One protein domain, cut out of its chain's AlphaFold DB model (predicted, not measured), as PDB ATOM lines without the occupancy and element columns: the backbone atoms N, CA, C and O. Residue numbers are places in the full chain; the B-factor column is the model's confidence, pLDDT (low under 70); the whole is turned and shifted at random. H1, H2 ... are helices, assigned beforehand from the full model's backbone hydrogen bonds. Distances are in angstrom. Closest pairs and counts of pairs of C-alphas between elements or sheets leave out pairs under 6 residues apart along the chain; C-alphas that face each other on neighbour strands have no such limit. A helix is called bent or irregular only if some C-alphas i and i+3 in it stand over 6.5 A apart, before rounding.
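This is residues 146 to 243 of the 339 residues of an uncharacterized protein of Synergistaceae bacterium (UniProt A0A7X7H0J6). One long helix, H1, runs through the domain as a spine, and two short helices, H2 and H3, pack on parts of it from different sides, each at a steep angle to it. The rest is largely winding chain: a long link from H2 to H3 holds a loop, residues 190 to 195, that sticks out, and the last short helix, H4, stands off from the other three. The printed part has 98 residues with four named helices, H1, H2, H3 and H4 in chain order, and no named strand; the class is all helix, though under half of the residues, 47, are in named elements. The whole is only just compact, close to loose, with a radius of gyration of the C-alphas of 14.8 A, and it spans 43 by 35 by 21 A.

H1, residues 146 to 166, touches H2, residues 177 to 186, with its residues 155 to 163 alone. Their closest C-alphas, those of Ile 155 and Leu 186, are 6.0 A apart, and the two helices run opposite ways at a steep tilt of 48 degrees. H1 also touches H3, residues 218 to 224, with its residues 151 to 158 alone. Their closest C-alphas are those of Ala 158 and Ile 221, 5.2 A apart; the two run the same way at a steep tilt of 68 degrees, only just short of about perpendicular. H2 and H3 are close but not clearly touching, with the C-alphas of Leu 186 and Met 224 closest at 6.2 A. H4, residues 235 to 243, is apart from H1, H2 and H3. In H1, H2 and H3 every O i to N i+4 pair is within hydrogen-bond range; in H4 3 of 5 are.

H1 begins at C-alpha 146, at (2.471, -59.029, 28.310), and measures 30.2 A from first to last C-alpha. H2 measures 14.4 A and ends at C-alpha 186, at (4.378, -41.150, 23.758). H3 measures 9.8 A. H4 measures 13.5 A, ends at C-alpha 243, at (-14.234, -55.220, 0.057), and is irregular: C-alphas 236 and 239 are 7.8 A apart.

The two C-alphas farthest apart, those of Glu 192 and Ala 243, are 49.6 A apart. The printed part has no cut. The link from H2 to H3, residues 187 to 217, is long; those from H1 to H2 and from H3 to H4 are short, with 10 residues each. The mean pLDDT of the printed part is 84.2, and residues 173 to 175 and 188 to 198 are under 70.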
ATOM      1  N   CYS A 146       3.578 -59.149  29.256       96.50
ATOM      2  CA  CYS A 146       2.471 -59.029  28.310       96.50
ATOM      3  C   CYS A 146       1.799 -57.644  28.364       96.50
ATOM      4  O   CYS A 146       1.411 -57.115  27.318       96.50
ATOM      5  N   GLU A 147       1.693 -57.036  29.549       95.50
ATOM      6  CA  GLU A 147       1.228 -55.654  29.732       95.50
ATOM      7  C   GLU A 147       2.164 -54.664  29.021       95.50
ATOM      8  O   GLU A 147       1.699 -53.870  28.197       95.50
ATOM      9  N   ASN A 148       3.480 -54.785  29.228       93.38
ATOM     10  CA  ASN A 148       4.491 -53.956  28.566       93.38
ATOM     11  C   ASN A 148       4.462 -54.112  27.041       93.38
ATOM     12  O   ASN A 148       4.532 -53.117  26.319       93.38
ATOM     13  N   ILE A 149       4.290 -55.337  26.534       94.88
ATOM     14  CA  ILE A 149       4.116 -55.590  25.096       94.88
ATOM     15  C   ILE A 149       2.885 -54.845  24.566       94.88
ATOM     16  O   ILE A 149       2.976 -54.179  23.537       94.88
ATOM     17  N   CYS A 150       1.741 -54.906  25.257       95.62
ATOM     18  CA  CYS A 150       0.523 -54.217  24.817       95.62
ATOM     19  C   CYS A 150       0.682 -52.686  24.802       95.62
ATOM     20  O   CYS A 150       0.191 -52.020  23.884       95.62
ATOM     21  N   ILE A 151       1.391 -52.126  25.787       93.69
ATOM     22  CA  ILE A 151       1.718 -50.695  25.834       93.69
ATOM     23  C   ILE A 151       2.631 -50.327  24.661       93.69
ATOM     24  O   ILE A 151       2.301 -49.420  23.902       93.69
ATOM     25  N   LYS A 152       3.722 -51.074  24.435       93.38
ATOM     26  CA  LYS A 152       4.651 -50.832  23.316       93.38
ATOM     27  C   LYS A 152       3.969 -50.955  21.950       93.38
ATOM     28  O   LYS A 152       4.260 -50.162  21.061       93.38
ATOM     29  N   VAL A 153       3.022 -51.884  21.779       94.19
ATOM     30  CA  VAL A 153       2.186 -51.972  20.565       94.19
ATOM     31  C   VAL A 153       1.355 -50.701  20.372       94.19
ATOM     32  O   VAL A 153       1.260 -50.204  19.250       94.19
ATOM     33  N   SER A 154       0.782 -50.162  21.452       94.81
ATOM     34  CA  SER A 154      -0.009 -48.924  21.413       94.81
ATOM     35  C   SER A 154       0.863 -47.714  21.058       94.81
ATOM     36  O   SER A 154       0.504 -46.969  20.150       94.81
ATOM     37  N   ILE A 155       2.040 -47.582  21.684       93.50
ATOM     38  CA  ILE A 155       3.038 -46.538  21.379       93.50
ATOM     39  C   ILE A 155       3.458 -46.621  19.911       93.50
ATOM     40  O   ILE A 155       3.362 -45.638  19.182       93.50
ATOM     41  N   PHE A 156       3.843 -47.811  19.439       92.44
ATOM     42  CA  PHE A 156       4.253 -48.023  18.052       92.44
ATOM     43  C   PHE A 156       3.152 -47.622  17.059       92.44
ATOM     44  O   PHE A 156       3.422 -46.968  16.050       92.44
ATOM     45  N   ALA A 157       1.900 -47.990  17.338       93.44
ATOM     46  CA  ALA A 157       0.769 -47.618  16.496       93.44
ATOM     47  C   ALA A 157       0.505 -46.103  16.519       93.44
ATOM     48  O   ALA A 157       0.358 -45.508  15.450       93.44
ATOM     49  N   ALA A 158       0.491 -45.477  17.700       94.56
ATOM     50  CA  ALA A 158       0.301 -44.037  17.857       94.56
ATOM     51  C   ALA A 158       1.389 -43.247  17.115       94.56
ATOM     52  O   ALA A 158       1.071 -42.373  16.307       94.56
ATOM     53  N   HIS A 159       2.653 -43.643  17.280       93.81
ATOM     54  CA  HIS A 159       3.796 -43.071  16.576       93.81
ATOM     55  C   HIS A 159       3.610 -43.131  15.056       93.81
ATOM     56  O   HIS A 159       3.726 -42.123  14.355       93.81
ATOM     57  N   LYS A 160       3.282 -44.311  14.506       92.25
ATOM     58  CA  LYS A 160       3.080 -44.477  13.056       92.25
ATOM     59  C   LYS A 160       1.888 -43.675  12.532       92.25
ATOM     60  O   LYS A 160       1.976 -43.133  11.429       92.25
ATOM     61  N   ILE A 161       0.795 -43.586  13.291       93.44
ATOM     62  CA  ILE A 161      -0.375 -42.773  12.928       93.44
ATOM     63  C   ILE A 161       0.003 -41.292  12.889       93.44
ATOM     64  O   ILE A 161      -0.291 -40.625  11.894       93.44
ATOM     65  N   PHE A 162       0.681 -40.793  13.925       93.12
ATOM     66  CA  PHE A 162       1.087 -39.394  14.008       93.12
ATOM     67  C   PHE A 162       2.078 -39.025  12.903       93.12
ATOM     68  O   PHE A 162       1.803 -38.102  12.138       93.12
ATOM     69  N   ARG A 163       3.160 -39.800  12.720       90.81
ATOM     70  CA  ARG A 163       4.151 -39.559  11.653       90.81
ATOM     71  C   ARG A 163       3.493 -39.528  10.272       90.81
ATOM     72  O   ARG A 163       3.774 -38.647   9.469       90.81
ATOM     73  N   LYS A 164       2.550 -40.441  10.003       89.81
ATOM     74  CA  LYS A 164       1.796 -40.446   8.740       89.81
ATOM     75  C   LYS A 164       0.864 -39.236   8.593       89.81
ATOM     76  O   LYS A 164       0.661 -38.783   7.472       89.81
ATOM     77  N   ASN A 165       0.260 -38.738   9.673       89.94
ATOM     78  CA  ASN A 165      -0.545 -37.510   9.631       89.94
ATOM     79  C   ASN A 165       0.335 -36.287   9.342       89.94
ATOM     80  O   ASN A 165      -0.024 -35.473   8.495       89.94
ATOM     81  N   LEU A 166       1.502 -36.212   9.984       87.94
ATOM     82  CA  LEU A 166       2.453 -35.118   9.834       87.94
ATOM     83  C   LEU A 166       2.998 -35.018   8.401       87.94
ATOM     84  O   LEU A 166       2.943 -33.942   7.812       87.94
ATOM     85  N   LEU A 167       3.388 -36.148   7.797       85.88
ATOM     86  CA  LEU A 167       3.876 -36.214   6.408       85.88
ATOM     87  C   LEU A 167       2.849 -35.761   5.355       85.88
ATOM     88  O   LEU A 167       3.215 -35.436   4.234       85.88
ATOM     89  N   LYS A 168       1.550 -35.733   5.684       82.94
ATOM     90  CA  LYS A 168       0.527 -35.172   4.782       82.94
ATOM     91  C   LYS A 168       0.506 -33.645   4.779       82.94
ATOM     92  O   LYS A 168      -0.096 -33.057   3.889       82.94
ATOM     93  N   ARG A 169       1.054 -33.019   5.820       82.38
ATOM     94  CA  ARG A 169       1.003 -31.568   6.042       82.38
ATOM     95  C   ARG A 169       2.346 -30.905   5.775       82.38
ATOM     96  O   ARG A 169       2.373 -29.730   5.430       82.38
ATOM     97  N   MET A 170       3.434 -31.640   5.969       79.06
ATOM     98  CA  MET A 170       4.794 -31.148   5.814       79.06
ATOM     99  C   MET A 170       5.652 -32.220   5.160       79.06
ATOM    100  O   MET A 170       5.636 -33.373   5.593       79.06
ATOM    101  N   ASP A 171       6.413 -31.815   4.148       75.00
ATOM    102  CA  ASP A 171       7.489 -32.637   3.617       75.00
ATOM    103  C   ASP A 171       8.665 -32.558   4.595       75.00
ATOM    104  O   ASP A 171       9.146 -31.469   4.920       75.00
ATOM    105  N   LEU A 172       9.047 -33.698   5.160       70.38
ATOM    106  CA  LEU A 172      10.056 -33.770   6.210       70.38
ATOM    107  C   LEU A 172      11.329 -34.379   5.640       70.38
ATOM    108  O   LEU A 172      11.417 -35.592   5.453       70.38
ATOM    109  N   THR A 173      12.345 -33.546   5.447       66.44
ATOM    110  CA  THR A 173      13.736 -33.990   5.326       66.44
ATOM    111  C   THR A 173      14.293 -34.196   6.738       66.44
ATOM    112  O   THR A 173      15.031 -33.358   7.250       66.44
ATOM    113  N   ASP A 174      13.822 -35.237   7.424       66.94
ATOM    114  CA  ASP A 174      14.149 -35.519   8.828       66.94
ATOM    115  C   ASP A 174      15.100 -36.717   8.952       66.94
ATOM    116  O   ASP A 174      14.788 -37.808   8.471       66.94
ATOM    117  N   ASP A 175      16.210 -36.523   9.672       64.69
ATOM    118  CA  ASP A 175      17.202 -37.555  10.026       64.69
ATOM    119  C   ASP A 175      16.830 -38.323  11.322       64.69
ATOM    120  O   ASP A 175      17.671 -38.963  11.958       64.69
ATOM    121  N   GLY A 176      15.555 -38.284  11.732       78.44
ATOM    122  CA  GLY A 176      15.004 -39.018  12.879       78.44
ATOM    123  C   GLY A 176      14.850 -38.195  14.164       78.44
ATOM    124  O   GLY A 176      14.549 -38.755  15.220       78.44
ATOM    125  N   GLU A 177      15.033 -36.875  14.119       84.19
ATOM    126  CA  GLU A 177      14.792 -35.987  15.264       84.19
ATOM    127  C   GLU A 177      13.300 -35.866  15.576       84.19
ATOM    128  O   GLU A 177      12.902 -35.857  16.745       84.19
ATOM    129  N   VAL A 178      12.459 -35.854  14.539       85.44
ATOM    130  CA  VAL A 178      11.001 -35.845  14.708       85.44
ATOM    131  C   VAL A 178      10.534 -37.120  15.410       85.44
ATOM    132  O   VAL A 178       9.675 -37.044  16.286       85.44
ATOM    133  N   ASP A 179      11.124 -38.274  15.089       87.38
ATOM    134  CA  ASP A 179      10.785 -39.542  15.751       87.38
ATOM    135  C   ASP A 179      11.111 -39.499  17.249       87.38
ATOM    136  O   ASP A 179      10.271 -39.865  18.067       87.38
ATOM    137  N   LYS A 180      12.260 -38.926  17.637       86.44
ATOM    138  CA  LYS A 180      12.607 -38.738  19.057       86.44
ATOM    139  C   LYS A 180      11.606 -37.843  19.789       86.44
ATOM    140  O   LYS A 180      11.243 -38.142  20.923       86.44
ATOM    141  N   LEU A 181      11.148 -36.755  19.166       86.75
ATOM    142  CA  LEU A 181      10.137 -35.868  19.758       86.75
ATOM    143  C   LEU A 181       8.788 -36.571  19.937       86.75
ATOM    144  O   LEU A 181       8.128 -36.393  20.963       86.75
ATOM    145  N   ILE A 182       8.383 -37.379  18.954       89.94
ATOM    146  CA  ILE A 182       7.172 -38.196  19.045       89.94
ATOM    147  C   ILE A 182       7.327 -39.218  20.177       89.94
ATOM    148  O   ILE A 182       6.446 -39.315  21.029       89.94
ATOM    149  N   ASP A 183       8.448 -39.937  20.233       88.44
ATOM    150  CA  ASP A 183       8.719 -40.941  21.263       88.44
ATOM    151  C   ASP A 183       8.732 -40.338  22.673       88.44
ATOM    152  O   ASP A 183       8.138 -40.927  23.575       88.44
ATOM    153  N   LEU A 184       9.309 -39.145  22.861       86.00
ATOM    154  CA  LEU A 184       9.272 -38.407  24.133       86.00
ATOM    155  C   LEU A 184       7.845 -38.047  24.570       86.00
ATOM    156  O   LEU A 184       7.554 -38.021  25.762       86.00
ATOM    157  N   SER A 185       6.948 -37.764  23.622       88.06
ATOM    158  CA  SER A 185       5.542 -37.481  23.929       88.06
ATOM    159  C   SER A 185       4.738 -38.753  24.228       88.06
ATOM    160  O   SER A 185       3.808 -38.732  25.032       88.06
ATOM    161  N   LEU A 186       5.090 -39.879  23.602       87.88
ATOM    162  CA  LEU A 186       4.378 -41.150  23.758       87.88
ATOM    163  C   LEU A 186       4.876 -41.996  24.939       87.88
ATOM    164  O   LEU A 186       4.112 -42.798  25.485       87.88
ATOM    165  N   CYS A 187       6.145 -41.854  25.323       79.50
ATOM    166  CA  CYS A 187       6.765 -42.573  26.429       79.50
ATOM    167  C   CYS A 187       6.739 -41.711  27.697       79.50
ATOM    168  O   CYS A 187       7.636 -40.912  27.937       79.50
ATOM    169  N   ASN A 188       5.734 -41.911  28.552       61.84
ATOM    170  CA  ASN A 188       5.770 -41.391  29.921       61.84
ATOM    171  C   ASN A 188       6.682 -42.281  30.784       61.84
ATOM    172  O   ASN A 188       6.202 -43.133  31.534       61.84
ATOM    173  N   GLU A 189       7.997 -42.107  30.685       54.25
ATOM    174  CA  GLU A 189       8.897 -42.573  31.742       54.25
ATOM    175  C   GLU A 189       8.803 -41.589  32.913       54.25
ATOM    176  O   GLU A 189       9.488 -40.572  32.963       54.25
ATOM    177  N   CYS A 190       7.887 -41.865  33.843       43.16
ATOM    178  CA  CYS A 190       7.799 -41.124  35.095       43.16
ATOM    179  C   CYS A 190       8.940 -41.550  36.027       43.16
ATOM    180  O   CYS A 190       8.790 -42.503  36.793       43.16
ATOM    181  N   SER A 191      10.060 -40.832  36.001       41.69
ATOM    182  CA  SER A 191      10.959 -40.777  37.151       41.69
ATOM    183  C   SER A 191      10.342 -39.838  38.194       41.69
ATOM    184  O   SER A 191      10.100 -38.667  37.933       41.69
ATOM    185  N   GLU A 192       9.993 -40.396  39.353       43.56
ATOM    186  CA  GLU A 192       9.736 -39.682  40.613       43.56
ATOM    187  C   GLU A 192       9.003 -38.326  40.506       43.56
ATOM    188  O   GLU A 192       9.568 -37.256  40.698       43.56
ATOM    189  N   GLY A 193       7.682 -38.389  40.308       43.03
ATOM    190  CA  GLY A 193       6.786 -37.420  40.942       43.03
ATOM    191  C   GLY A 193       6.720 -36.015  40.342       43.03
ATOM    192  O   GLY A 193       6.705 -35.068  41.107       43.03
ATOM    193  N   THR A 194       6.628 -35.882  39.018       49.38
ATOM    194  CA  THR A 194       5.709 -34.984  38.276       49.38
ATOM    195  C   THR A 194       6.163 -34.982  36.824       49.38
ATOM    196  O   THR A 194       7.081 -34.253  36.459       49.38
ATOM    197  N   CYS A 195       5.528 -35.789  35.982       47.38
ATOM    198  CA  CYS A 195       5.750 -35.736  34.541       47.38
ATOM    199  C   CYS A 195       4.420 -35.375  33.891       47.38
ATOM    200  O   CYS A 195       3.690 -36.236  33.404       47.38
ATOM    201  N   GLU A 196       4.063 -34.091  33.935       53.78
ATOM    202  CA  GLU A 196       3.164 -33.578  32.908       53.78
ATOM    203  C   GLU A 196       3.938 -33.675  31.597       53.78
ATOM    204  O   GLU A 196       4.984 -33.048  31.435       53.78
ATOM    205  N   THR A 197       3.486 -34.531  30.687       56.19
ATOM    206  CA  THR A 197       4.083 -34.653  29.362       56.19
ATOM    207  C   THR A 197       4.036 -33.270  28.707       56.19
ATOM    208  O   THR A 197       2.956 -32.772  28.384       56.19
ATOM    209  N   CYS A 198       5.192 -32.614  28.545       66.38
ATOM    210  CA  CYS A 198       5.253 -31.229  28.053       66.38
ATOM    211  C   CYS A 198       4.726 -31.081  26.617       66.38
ATOM    212  O   CYS A 198       4.402 -29.978  26.180       66.38
ATOM    213  N   ILE A 199       4.651 -32.189  25.876       82.25
ATOM    214  CA  ILE A 199       4.248 -32.233  24.476       82.25
ATOM    215  C   ILE A 199       3.023 -33.133  24.370       82.25
ATOM    216  O   ILE A 199       3.070 -34.302  24.757       82.25
ATOM    217  N   LYS A 200       1.939 -32.587  23.817       87.62
ATOM    218  CA  LYS A 200       0.745 -33.342  23.434       87.62
ATOM    219  C   LYS A 200       0.721 -33.498  21.924       87.62
ATOM    220  O   LYS A 200       0.846 -32.513  21.199       87.62
ATOM    221  N   LEU A 201       0.518 -34.725  21.464       91.31
ATOM    222  CA  LEU A 201       0.265 -34.996  20.056       91.31
ATOM    223  C   LEU A 201      -1.226 -34.845  19.790       91.31
ATOM    224  O   LEU A 201      -2.037 -35.427  20.504       91.31
ATOM    225  N   ASP A 202      -1.574 -34.084  18.758       91.19
ATOM    226  CA  ASP A 202      -2.936 -33.940  18.255       91.19
ATOM    227  C   ASP A 202      -2.908 -34.133  16.736       91.19
ATOM    228  O   ASP A 202      -2.123 -33.501  16.026       91.19
ATOM    229  N   ILE A 203      -3.737 -35.046  16.232       91.12
ATOM    230  CA  ILE A 203      -3.821 -35.354  14.798       91.12
ATOM    231  C   ILE A 203      -4.974 -34.624  14.092       91.12
ATOM    232  O   ILE A 203      -5.092 -34.712  12.862       91.12
ATOM    233  N   GLY A 204      -5.836 -33.932  14.846       89.56
ATOM    234  CA  GLY A 204      -7.022 -33.215  14.373       89.56
ATOM    235  C   GLY A 204      -8.037 -34.109  13.660       89.56
ATOM    236  O   GLY A 204      -8.725 -33.655  12.750       89.56
ATOM    237  N   ALA A 205      -8.068 -35.400  13.993       89.62
ATOM    238  CA  ALA A 205      -8.870 -36.416  13.323       89.62
ATOM    239  C   ALA A 205      -9.234 -37.537  14.300       89.62
ATOM    240  O   ALA A 205      -8.460 -37.854  15.192       89.62
ATOM    241  N   ILE A 206     -10.380 -38.185  14.093       93.38
ATOM    242  CA  ILE A 206     -10.858 -39.265  14.964       93.38
ATOM    243  C   ILE A 206     -10.203 -40.595  14.549       93.38
ATOM    244  O   ILE A 206     -10.451 -41.061  13.432       93.38
ATOM    245  N   PRO A 207      -9.403 -41.254  15.411       94.00
ATOM    246  CA  PRO A 207      -8.902 -42.595  15.137       94.00
ATOM    247  C   PRO A 207     -10.057 -43.597  15.130       94.00
ATOM    248  O   PRO A 207     -10.833 -43.669  16.084       94.00
ATOM    249  N   VAL A 208     -10.152 -44.405  14.072       93.44
ATOM    250  CA  VAL A 208     -11.168 -45.458  13.957       93.44
ATOM    251  C   VAL A 208     -10.501 -46.823  14.037       93.44
ATOM    252  O   VAL A 208      -9.634 -47.166  13.232       93.44
ATOM    253  N   GLY A 209     -10.917 -47.618  15.017       92.69
ATOM    254  CA  GLY A 209     -10.393 -48.949  15.244       92.69
ATOM    255  C   GLY A 209     -11.014 -49.985  14.314       92.69
ATOM    256  O   GLY A 209     -12.167 -50.360  14.497       92.69
ATOM    257  N   VAL A 210     -10.255 -50.486  13.338       90.44
ATOM    258  CA  VAL A 210     -10.716 -51.502  12.376       90.44
ATOM    259  C   VAL A 210      -9.862 -52.764  12.469       90.44
ATOM    260  O   VAL A 210      -8.648 -52.689  12.650       90.44
ATOM    261  N   GLY A 211     -10.495 -53.930  12.336       86.19
ATOM    262  CA  GLY A 211      -9.863 -55.241  12.435       86.19
ATOM    263  C   GLY A 211      -9.669 -55.709  13.878       86.19
ATOM    264  O   GLY A 211      -9.673 -54.926  14.827       86.19
ATOM    265  N   ALA A 212      -9.503 -57.015  14.065       80.38
ATOM    266  CA  ALA A 212      -9.075 -57.560  15.348       80.38
ATOM    267  C   ALA A 212      -7.533 -57.558  15.449       80.38
ATOM    268  O   ALA A 212      -6.873 -57.824  14.443       80.38
ATOM    269  N   PRO A 213      -6.946 -57.324  16.639       89.00
ATOM    270  CA  PRO A 213      -7.594 -57.027  17.916       89.00
ATOM    271  C   PRO A 213      -7.568 -55.520  18.249       89.00
ATOM    272  O   PRO A 213      -7.147 -55.129  19.332       89.00
ATOM    273  N   THR A 214      -8.005 -54.647  17.334       91.12
ATOM    274  CA  THR A 214      -7.900 -53.186  17.523       91.12
ATOM    275  C   THR A 214      -8.651 -52.673  18.756       91.12
ATOM    276  O   THR A 214      -8.216 -51.712  19.387       91.12
ATOM    277  N   TRP A 215      -9.703 -53.377  19.180       91.75
ATOM    278  CA  TRP A 215     -10.412 -53.141  20.443       91.75
ATOM    279  C   TRP A 215      -9.499 -53.140  21.682       91.75
ATOM    280  O   TRP A 215      -9.835 -52.512  22.678       91.75
ATOM    281  N   ALA A 216      -8.348 -53.816  21.632       93.31
ATOM    282  CA  ALA A 216      -7.419 -53.905  22.754       93.31
ATOM    283  C   ALA A 216      -6.502 -52.681  22.892       93.31
ATOM    284  O   ALA A 216      -5.908 -52.484  23.952       93.31
ATOM    285  N   PHE A 217      -6.352 -51.904  21.817       95.00
ATOM    286  CA  PHE A 217      -5.318 -50.873  21.703       95.00
ATOM    287  C   PHE A 217      -5.878 -49.491  21.381       95.00
ATOM    288  O   PHE A 217      -5.246 -48.495  21.718       95.00
ATOM    289  N   ILE A 218      -7.042 -49.409  20.727       95.19
ATOM    290  CA  ILE A 218      -7.522 -48.155  20.142       95.19
ATOM    291  C   ILE A 218      -7.752 -47.053  21.179       95.19
ATOM    292  O   ILE A 218      -7.406 -45.912  20.903       95.19
ATOM    293  N   GLU A 219      -8.243 -47.393  22.374       94.81
ATOM    294  CA  GLU A 219      -8.436 -46.432  23.471       94.81
ATOM    295  C   GLU A 219      -7.107 -45.814  23.925       94.81
ATOM    296  O   GLU A 219      -6.980 -44.593  23.987       94.81
ATOM    297  N   ASN A 220      -6.080 -46.644  24.145       93.81
ATOM    298  CA  ASN A 220      -4.742 -46.172  24.515       93.81
ATOM    299  C   ASN A 220      -4.121 -45.316  23.404       93.81
ATOM    300  O   ASN A 220      -3.533 -44.276  23.683       93.81
ATOM    301  N   ILE A 221      -4.278 -45.738  22.144       95.31
ATOM    302  CA  ILE A 221      -3.798 -44.991  20.974       95.31
ATOM    303  C   ILE A 221      -4.496 -43.630  20.878       95.31
ATOM    304  O   ILE A 221      -3.841 -42.626  20.620       95.31
ATOM    305  N   GLY A 222      -5.814 -43.579  21.087       94.69
ATOM    306  CA  GLY A 222      -6.573 -42.332  21.093       94.69
ATOM    307  C   GLY A 222      -6.086 -41.382  22.183       94.69
ATOM    308  O   GLY A 222      -5.754 -40.239  21.880       94.69
ATOM    309  N   ALA A 223      -5.943 -41.881  23.414       92.69
ATOM    310  CA  ALA A 223      -5.430 -41.102  24.540       92.69
ATOM    311  C   ALA A 223      -4.030 -40.520  24.266       92.69
ATOM    312  O   ALA A 223      -3.809 -39.332  24.491       92.69
ATOM    313  N   MET A 224      -3.118 -41.324  23.708       93.31
ATOM    314  CA  MET A 224      -1.770 -40.897  23.303       93.31
ATOM    315  C   MET A 224      -1.766 -39.798  22.228       93.31
ATOM    316  O   MET A 224      -0.821 -39.020  22.143       93.31
ATOM    317  N   LEU A 225      -2.812 -39.730  21.402       94.38
ATOM    318  CA  LEU A 225      -2.957 -38.759  20.311       94.38
ATOM    319  C   LEU A 225      -3.938 -37.626  20.648       94.38
ATOM    320  O   LEU A 225      -4.396 -36.914  19.751       94.38
ATOM    321  N   SER A 226      -4.285 -37.467  21.928       93.25
ATOM    322  CA  SER A 226      -5.253 -36.475  22.413       93.25
ATOM    323  C   SER A 226      -6.625 -36.565  21.727       93.25
ATOM    324  O   SER A 226      -7.330 -35.567  21.607       93.25
ATOM    325  N   GLN A 227      -7.020 -37.756  21.269       95.50
ATOM    326  CA  GLN A 227      -8.290 -37.992  20.584       95.50
ATOM    327  C   GLN A 227      -9.189 -38.942  21.362       95.50
ATOM    328  O   GLN A 227      -8.731 -39.878  22.013       95.50
ATOM    329  N   LYS A 228     -10.500 -38.776  21.180       95.62
ATOM    330  CA  LYS A 228     -11.478 -39.804  21.536       95.62
ATOM    331  C   LYS A 228     -11.663 -40.748  20.343       95.62
ATOM    332  O   LYS A 228     -12.228 -40.318  19.336       95.62
ATOM    333  N   PRO A 229     -11.190 -41.999  20.413       95.88
ATOM    334  CA  PRO A 229     -11.300 -42.914  19.292       95.88
ATOM    335  C   PRO A 229     -12.715 -43.477  19.149       95.88
ATOM    336  O   PRO A 229     -13.557 -43.376  20.043       95.88
ATOM    337  N   VAL A 230     -12.966 -44.107  18.003       95.62
ATOM    338  CA  VAL A 230     -14.201 -44.842  17.723       95.62
ATOM    339  C   VAL A 230     -13.875 -46.298  17.426       95.62
ATOM    340  O   VAL A 230     -13.058 -46.597  16.555       95.62
ATOM    341  N   LEU A 231     -14.574 -47.213  18.096       93.81
ATOM    342  CA  LEU A 231     -14.567 -48.641  17.796       93.81
ATOM    343  C   LEU A 231     -15.943 -49.055  17.237       93.81
ATOM    344  O   LEU A 231     -16.899 -49.195  18.001       93.81
ATOM    345  N   PRO A 232     -16.083 -49.249  15.914       90.50
ATOM    346  CA  PRO A 232     -17.341 -49.685  15.318       90.50
ATOM    347  C   PRO A 232     -17.763 -51.081  15.798       90.50
ATOM    348  O   PRO A 232     -16.926 -51.969  15.964       90.50
ATOM    349  N   LYS A 233     -19.079 -51.322  15.904       87.69
ATOM    350  CA  LYS A 233     -19.657 -52.612  16.339       87.69
ATOM    351  C   LYS A 233     -19.097 -53.821  15.571       87.69
ATOM    352  O   LYS A 233     -18.811 -54.852  16.165       87.69
ATOM    353  N   ASN A 234     -18.906 -53.671  14.259       84.75
ATOM    354  CA  ASN A 234     -18.436 -54.729  13.359       84.75
ATOM    355  C   ASN A 234     -16.962 -54.550  12.950       84.75
ATOM    356  O   ASN A 234     -16.560 -55.003  11.877       84.75
ATOM    357  N   ALA A 235     -16.142 -53.894  13.783       85.38
ATOM    358  CA  ALA A 235     -14.735 -53.614  13.483       85.38
ATOM    359  C   ALA A 235     -13.957 -54.857  13.015       85.38
ATOM    360  O   ALA A 235     -13.155 -54.760  12.087       85.38
ATOM    361  N   GLY A 236     -14.232 -56.031  13.595       82.56
ATOM    362  CA  GLY A 236     -13.555 -57.288  13.256       82.56
ATOM    363  C   GLY A 236     -13.735 -57.759  11.806       82.56
ATOM    364  O   GLY A 236     -12.881 -58.487  11.312       82.56
ATOM    365  N   VAL A 237     -14.791 -57.319  11.115       83.44
ATOM    366  CA  VAL A 237     -15.088 -57.691   9.718       83.44
ATOM    367  C   VAL A 237     -15.079 -56.496   8.769       83.44
ATOM    368  O   VAL A 237     -15.412 -56.649   7.597       83.44
ATOM    369  N   ALA A 238     -14.687 -55.303   9.230       83.12
ATOM    370  CA  ALA A 238     -14.825 -54.102   8.409       83.12
ATOM    371  C   ALA A 238     -13.981 -54.153   7.122       83.12
ATOM    372  O   ALA A 238     -14.361 -53.536   6.138       83.12
ATOM    373  N   GLY A 239     -12.894 -54.936   7.091       78.25
ATOM    374  CA  GLY A 239     -12.148 -55.201   5.855       78.25
ATOM    375  C   GLY A 239     -12.962 -55.982   4.816       78.25
ATOM    376  O   GLY A 239     -12.970 -55.613   3.648       78.25
ATOM    377  N   ALA A 240     -13.699 -57.014   5.241       81.94
ATOM    378  CA  ALA A 240     -14.582 -57.777   4.358       81.94
ATOM    379  C   ALA A 240     -15.783 -56.937   3.906       81.94
ATOM    380  O   ALA A 240     -16.142 -56.959   2.734       81.94
ATOM    381  N   VAL A 241     -16.359 -56.146   4.819       81.88
ATOM    382  CA  VAL A 241     -17.414 -55.182   4.476       81.88
ATOM    383  C   VAL A 241     -16.888 -54.179   3.454       81.88
ATOM    384  O   VAL A 241     -17.522 -54.002   2.426       81.88
ATOM    385  N   GLY A 242     -15.713 -53.588   3.686       76.12
ATOM    386  CA  GLY A 242     -15.078 -52.642   2.768       76.12
ATOM    387  C   GLY A 242     -14.776 -53.239   1.395       76.12
ATOM    388  O   GLY A 242     -14.952 -52.556   0.397       76.12
ATOM    389  N   ALA A 243     -14.392 -54.515   1.326       79.50
ATOM    390  CA  ALA A 243     -14.234 -55.220   0.057       79.50
ATOM    391  C   ALA A 243     -15.576 -55.455  -0.660       79.50
ATOM    392  O   ALA A 243     -15.630 -55.385  -1.880       79.50
TER     393      ALA A 243